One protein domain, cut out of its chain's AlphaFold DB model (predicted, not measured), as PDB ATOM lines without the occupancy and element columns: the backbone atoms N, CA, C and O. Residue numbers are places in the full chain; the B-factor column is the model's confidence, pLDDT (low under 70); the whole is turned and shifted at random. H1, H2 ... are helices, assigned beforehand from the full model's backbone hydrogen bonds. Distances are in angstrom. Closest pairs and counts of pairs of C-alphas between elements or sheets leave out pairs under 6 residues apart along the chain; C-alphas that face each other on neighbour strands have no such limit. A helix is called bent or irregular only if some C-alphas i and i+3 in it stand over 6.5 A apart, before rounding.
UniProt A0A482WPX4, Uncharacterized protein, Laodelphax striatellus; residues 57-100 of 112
ATOM      1  N   VAL A  57     200.663 192.023 152.182       79.38
ATOM      2  CA  VAL A  57     202.069 192.456 152.224       79.38
ATOM      3  C   VAL A  57     203.011 191.433 151.585       79.38
ATOM      4  O   VAL A  57     204.008 191.819 150.969       79.38
ATOM      5  N   SER A  58     202.688 190.144 151.692       70.94
ATOM      6  CA  SER A  58     203.439 189.042 151.085       70.94
ATOM      7  C   SER A  58     203.377 189.104 149.558       70.94
ATOM      8  O   SER A  58     204.426 189.096 148.914       70.94
ATOM      9  N   SER A  59     202.178 189.273 148.989       77.25
ATOM     10  CA  SER A  59     201.949 189.431 147.548       77.25
ATOM     11  C   SER A  59     202.708 190.638 146.990       77.25
ATOM     12  O   SER A  59     203.398 190.534 145.975       77.25
ATOM     13  N   ARG A  60     202.660 191.786 147.683       80.69
ATOM     14  CA  ARG A  60     203.348 193.011 147.229       80.69
ATOM     15  C   ARG A  60     204.876 192.899 147.297       80.69
ATOM     16  O   ARG A  60     205.559 193.412 146.413       80.69
ATOM     17  N   ARG A  61     205.424 192.233 148.321       79.81
ATOM     18  CA  ARG A  61     206.885 192.100 148.527       79.81
ATOM     19  C   ARG A  61     207.510 190.892 147.837       79.81
ATOM     20  O   ARG A  61     208.736 190.786 147.814       79.81
ATOM     21  N   GLN A  62     206.711 190.010 147.239       77.50
ATOM     22  CA  GLN A  62     207.203 188.832 146.524       77.50
ATOM     23  C   GLN A  62     208.265 189.194 145.475       77.50
ATOM     24  O   GLN A  62     209.292 188.524 145.384       77.50
ATOM     25  N   VAL A  63     208.057 190.285 144.729       77.81
ATOM     26  CA  VAL A  63     208.986 190.739 143.682       77.81
ATOM     27  C   VAL A  63     210.343 191.146 144.267       77.81
ATOM     28  O   VAL A  63     211.385 190.794 143.719       77.81
ATOM     29  N   GLU A  64     210.354 191.871 145.386       80.62
ATOM     30  CA  GLU A  64     211.586 192.284 146.073       80.62
ATOM     31  C   GLU A  64     212.307 191.080 146.683       80.62
ATOM     32  O   GLU A  64     213.517 190.926 146.522       80.62
ATOM     33  N   PHE A  65     211.553 190.178 147.307       75.50
ATOM     34  CA  PHE A  65     212.083 188.949 147.884       75.50
ATOM     35  C   PHE A  65     212.730 188.051 146.818       75.50
ATOM     36  O   PHE A  65     213.831 187.532 147.010       75.50
ATOM     37  N   GLN A  66     212.094 187.922 145.653       75.50
ATOM     38  CA  GLN A  66     212.625 187.154 144.529       75.50
ATOM     39  C   GLN A  66     213.864 187.806 143.903       75.50
ATOM     40  O   GLN A  66     214.793 187.097 143.519       75.50
ATOM     41  N   LYS A  67     213.933 189.144 143.856       77.38
ATOM     42  CA  LYS A  67     215.138 189.866 143.411       77.38
ATOM     43  C   LYS A  67     216.349 189.588 144.304       77.38
ATOM     44  O   LYS A  67     217.451 189.446 143.787       77.38
ATOM     45  N   VAL A  68     216.152 189.506 145.620       82.19
ATOM     46  CA  VAL A  68     217.244 189.274 146.583       82.19
ATOM     47  C   VAL A  68     217.670 187.804 146.619       82.19
ATOM     48  O   VAL A  68     218.862 187.509 146.681       82.19
ATOM     49  N   HIS A  69     216.716 186.872 146.574       73.25
ATOM     50  CA  HIS A  69     216.978 185.449 146.826       73.25
ATOM     51  C   HIS A  69     217.003 184.568 145.562       73.25
ATOM     52  O   HIS A  69     217.320 183.376 145.643       73.25
ATOM     53  N   GLY A  70     216.708 185.135 144.388       72.31
ATOM     54  CA  GLY A  70     216.712 184.426 143.107       72.31
ATOM     55  C   GLY A  70     215.744 183.239 143.080       72.31
ATOM     56  O   GLY A  70     214.760 183.202 143.808       72.31
ATOM     57  N   TYR A  71     216.028 182.218 142.266       64.38
ATOM     58  CA  TYR A  71     215.133 181.057 142.090       64.38
ATOM     59  C   TYR A  71     214.830 180.287 143.393       64.38
ATOM     60  O   TYR A  71     213.794 179.633 143.504       64.38
ATOM     61  N   ARG A  72     215.716 180.364 144.398       68.06
ATOM     62  CA  ARG A  72     215.534 179.693 145.697       68.06
ATOM     63  C   ARG A  72     214.453 180.348 146.551       68.06
ATOM     64  O   ARG A  72     213.966 179.716 147.483       68.06
ATOM     65  N   SER A  73     214.057 181.577 146.223       68.38
ATOM     66  CA  SER A  73     213.013 182.312 146.929       68.38
ATOM     67  C   SER A  73     211.655 181.617 146.825       68.38
ATOM     68  O   SER A  73     210.926 181.559 147.806       68.38
ATOM     69  N   LEU A  74     211.333 181.059 145.653       66.94
ATOM     70  CA  LEU A  74     210.066 180.369 145.406       66.94
ATOM     71  C   LEU A  74     209.972 179.104 146.255       66.94
ATOM     72  O   LEU A  74     208.997 178.925 146.978       66.94
ATOM     73  N   LYS A  75     211.041 178.298 146.253       70.19
ATOM     74  CA  LYS A  75     211.149 177.111 147.105       70.19
ATOM     75  C   LYS A  75     211.059 177.469 148.592       70.19
ATOM     76  O   LYS A  75     210.395 176.775 149.349       70.19
ATOM     77  N   LEU A  76     211.700 178.559 149.013       72.12
ATOM     78  CA  LEU A  76     211.668 179.005 150.405       72.12
ATOM     79  C   LEU A  76     210.269 179.484 150.832       72.12
ATOM     80  O   LEU A  76     209.828 179.154 151.928       72.12
ATOM     81  N   ILE A  77     209.557 180.227 149.977       70.75
ATOM     82  CA  ILE A  77     208.164 180.639 150.225       70.75
ATOM     83  C   ILE A  77     207.252 179.412 150.326       70.75
ATOM     84  O   ILE A  77     206.423 179.335 151.233       70.75
ATOM     85  N   GLU A  78     207.426 178.444 149.425       71.56
ATOM     86  CA  GLU A  78     206.678 177.188 149.442       71.56
ATOM     87  C   GLU A  78     206.936 176.419 150.748       71.56
ATOM     88  O   GLU A  78     205.994 176.067 151.454       71.56
ATOM     89  N   GLU A  79     208.199 176.254 151.153       74.19
ATOM     90  CA  GLU A  79     208.566 175.578 152.402       74.19
ATOM     91  C   GLU A  79     208.040 176.292 153.659       74.19
ATOM     92  O   GLU A  79     207.580 175.615 154.585       74.19
ATOM     93  N   LEU A  80     208.041 177.630 153.684       76.88
ATOM     94  CA  LEU A  80     207.434 178.423 154.763       76.88
ATOM     95  C   LEU A  80     205.923 178.167 154.871       76.88
ATOM     96  O   LEU A  80     205.399 178.019 155.976       76.88
ATOM     97  N   GLY A  81     205.224 178.064 153.736       72.31
ATOM     98  CA  GLY A  81     203.789 177.770 153.689       72.31
ATOM     99  C   GLY A  81     203.423 176.334 154.083       72.31
ATOM    100  O   GLY A  81     202.266 176.056 154.405       72.31
ATOM    101  N   LEU A  82     204.389 175.411 154.079       81.44
ATOM    102  CA  LEU A  82     204.173 174.005 154.425       81.44
ATOM    103  C   LEU A  82     204.328 173.706 155.921       81.44
ATOM    104  O   LEU A  82     203.891 172.636 156.333       81.44
ATOM    105  N   GLY A  83     204.887 174.610 156.731       73.19
ATOM    106  CA  GLY A  83     205.049 174.439 158.185       73.19
ATOM    107  C   GLY A  83     206.056 173.351 158.606       73.19
ATOM    108  O   GLY A  83     206.400 172.458 157.837       73.19
ATOM    109  N   GLU A  84     206.558 173.404 159.844       74.38
ATOM    110  CA  GLU A  84     207.631 172.508 160.337       74.38
ATOM    111  C   GLU A  84     207.144 171.295 161.147       74.38
ATOM    112  O   GLU A  84     207.937 170.458 161.560       74.38
ATOM    113  N   ASP A  85     205.836 171.138 161.323       82.25
ATOM    114  CA  ASP A  85     205.216 170.103 162.164       82.25
ATOM    115  C   ASP A  85     205.198 168.685 161.546       82.25
ATOM    116  O   ASP A  85     204.394 167.839 161.934       82.25
ATOM    117  N   GLY A  86     206.044 168.426 160.546       81.75
ATOM    118  CA  GLY A  86     206.160 167.129 159.871       81.75
ATOM    119  C   GLY A  86     205.074 166.815 158.833       81.75
ATOM    120  O   GLY A  86     205.243 165.875 158.061       81.75
ATOM    121  N   ARG A  87     204.004 167.615 158.715       83.88
ATOM    122  CA  ARG A  87     202.893 167.376 157.758       83.88
ATOM    123  C   ARG A  87     203.078 168.050 156.392       83.88
ATOM    124  O   ARG A  87     202.116 168.337 155.679       83.88
ATOM    125  N   LYS A  88     204.330 168.304 156.005       81.88
ATOM    126  CA  LYS A  88     204.674 169.030 154.769       81.88
ATOM    127  C   LYS A  88     204.097 168.362 153.517       81.88
ATOM    128  O   LYS A  88     203.557 169.047 152.658       81.88
ATOM    129  N   LEU A  89     204.161 167.034 153.421       82.06
ATOM    130  CA  LEU A  89     203.704 166.301 152.233       82.06
ATOM    131  C   LEU A  89     202.184 166.367 152.033       82.06
ATOM    132  O   LEU A  89     201.732 166.560 150.907       82.06
ATOM    133  N   GLU A  90     201.403 166.265 153.111       84.00
ATOM    134  CA  GLU A  90     199.938 166.383 153.057       84.00
ATOM    135  C   GLU A  90     199.522 167.772 152.562       84.00
ATOM    136  O   GLU A  90     198.702 167.898 151.651       84.00
ATOM    137  N   ARG A  91     200.147 168.830 153.100       84.00
ATOM    138  CA  ARG A  91     199.877 170.206 152.660       84.00
ATOM    139  C   ARG A  91     200.311 170.443 151.225       84.00
ATOM    140  O   ARG A  91     199.584 171.095 150.485       84.00
ATOM    141  N   LEU A  92     201.448 169.888 150.813       83.69
ATOM    142  CA  LEU A  92     201.919 169.993 149.436       83.69
ATOM    143  C   LEU A  92     200.922 169.350 148.464       83.69
ATOM    144  O   LEU A  92     200.609 169.931 147.428       83.69
ATOM    145  N   GLN A  93     200.373 168.179 148.801       85.75
ATOM    146  CA  GLN A  93     199.324 167.545 147.996       85.75
ATOM    147  C   GLN A  93     198.060 168.406 147.921       85.75
ATOM    148  O   GLN A  93     197.520 168.600 146.834       85.75
ATOM    149  N   GLN A  94     197.613 168.968 149.046       84.56
ATOM    150  CA  GLN A  94     196.453 169.865 149.076       84.56
ATOM    151  C   GLN A  94     196.675 171.130 148.235       84.56
ATOM    152  O   GLN A  94     195.772 171.551 147.514       84.56
ATOM    153  N   GLN A  95     197.877 171.711 148.286       78.75
ATOM    154  CA  GLN A  95     198.248 172.864 147.463       78.75
ATOM    155  C   GLN A  95     198.220 172.509 145.972       78.75
ATOM    156  O   GLN A  95     197.583 173.216 145.200       78.75
ATOM    157  N   ARG A  96     198.796 171.366 145.577       83.06
ATOM    158  CA  ARG A  96     198.762 170.891 144.181       83.06
ATOM    159  C   ARG A  96     197.342 170.673 143.661       83.06
ATOM    160  O   ARG A  96     197.060 171.044 142.529       83.06
ATOM    161  N   LEU A  97     196.457 170.089 144.470       85.00
ATOM    162  CA  LEU A  97     195.052 169.886 144.100       85.00
ATOM    163  C   LEU A  97     194.310 171.217 143.933       85.00
ATOM    164  O   LEU A  97     193.539 171.379 142.992       85.00
ATOM    165  N   ARG A  98     194.559 172.181 144.827       79.88
ATOM    166  CA  ARG A  98     193.982 173.529 144.737       79.88
ATOM    167  C   ARG A  98     194.478 174.268 143.494       79.88
ATOM    168  O   ARG A  98     193.688 174.900 142.799       79.88
ATOM    169  N   ASP A  99     195.771 174.163 143.210       74.38
ATOM    170  CA  ASP A  99     196.432 174.934 142.158       74.38
ATOM    171  C   ASP A  99     196.359 174.242 140.784       74.38
ATOM    172  O   ASP A  99     196.775 174.818 139.783       74.38
ATOM    173  N   GLN A 100     195.759 173.046 140.701       78.94
ATOM    174  CA  GLN A 100     195.599 172.259 139.471       78.94
ATOM    175  C   GLN A 100     194.944 173.042 138.320       78.94
ATOM    176  O   GLN A 100     195.217 172.767 137.152       78.94
TER     177      GLN A 100
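What this domain is: This is residues 57 to 100 of the 112 residues of an uncharacterized protein of Laodelphax striatellus (UniProt A0A482WPX4). Three helices of similar length are joined end to end by tight links into an open, angular path: H1 and H2 make a V, and H3 turns off from the far end of H2 as the arm of an L. The helices meet at two corners, H1 and H3 stay apart, and no packed core lies between them. The printed part has 44 residues with three named helices in the order H1, H2, H3 and no named strand, and its class is all helix. It is loose, with a radius of gyration of the C-alphas of 11.8 A, and spans 29 by 23 by 20 A.

How they stand to each other: H1, residues 57 to 69, and H2, residues 72 to 82, only just touch, and only at the corner by their link, with 3 pairs of C-alphas within 8 A. H1 touches H2 with residues 65 to 66 alone, and the closest C-alphas are those of Gln 66 and Ser 73, 5.4 A apart. Their lines stand at a steep tilt of 42 degrees, opposite ways. H3, residues 88 to 99, touches H2 only at the corner by their link, with its residues 88 to 92 alone; the closest C-alphas are those of Leu 82 and Lys 88, 5.0 A apart. Their lines are about perpendicular, at 76 degrees. H1 and H3 are apart. In H2 and H3 every O i to N i+4 pair is within hydrogen-bond range; in H1 7 of 9 are.

Where its parts are: H1 begins at C-alpha 57, (202.069, 192.456, 152.224), and is 17.3 A long from first to last C-alpha. It is irregular: C-alphas 60 and 63 are 7.0 A apart. H2 is 15.4 A long and begins at C-alpha 72, (215.534, 179.693, 145.697). H3 is 16.2 A long and ends at C-alpha 99, (196.432, 174.934, 142.158).

The domain as a whole: The two C-alphas farthest apart, those of Lys 67 and Glu 90, are 29.6 A apart. The printed part has no cut, and both links are tight. Residues 67 to 72, of which 67 to 69 belong to H1, stand free. The mean pLDDT of the printed part is 77.2, and residues 71 to 74 are under 70.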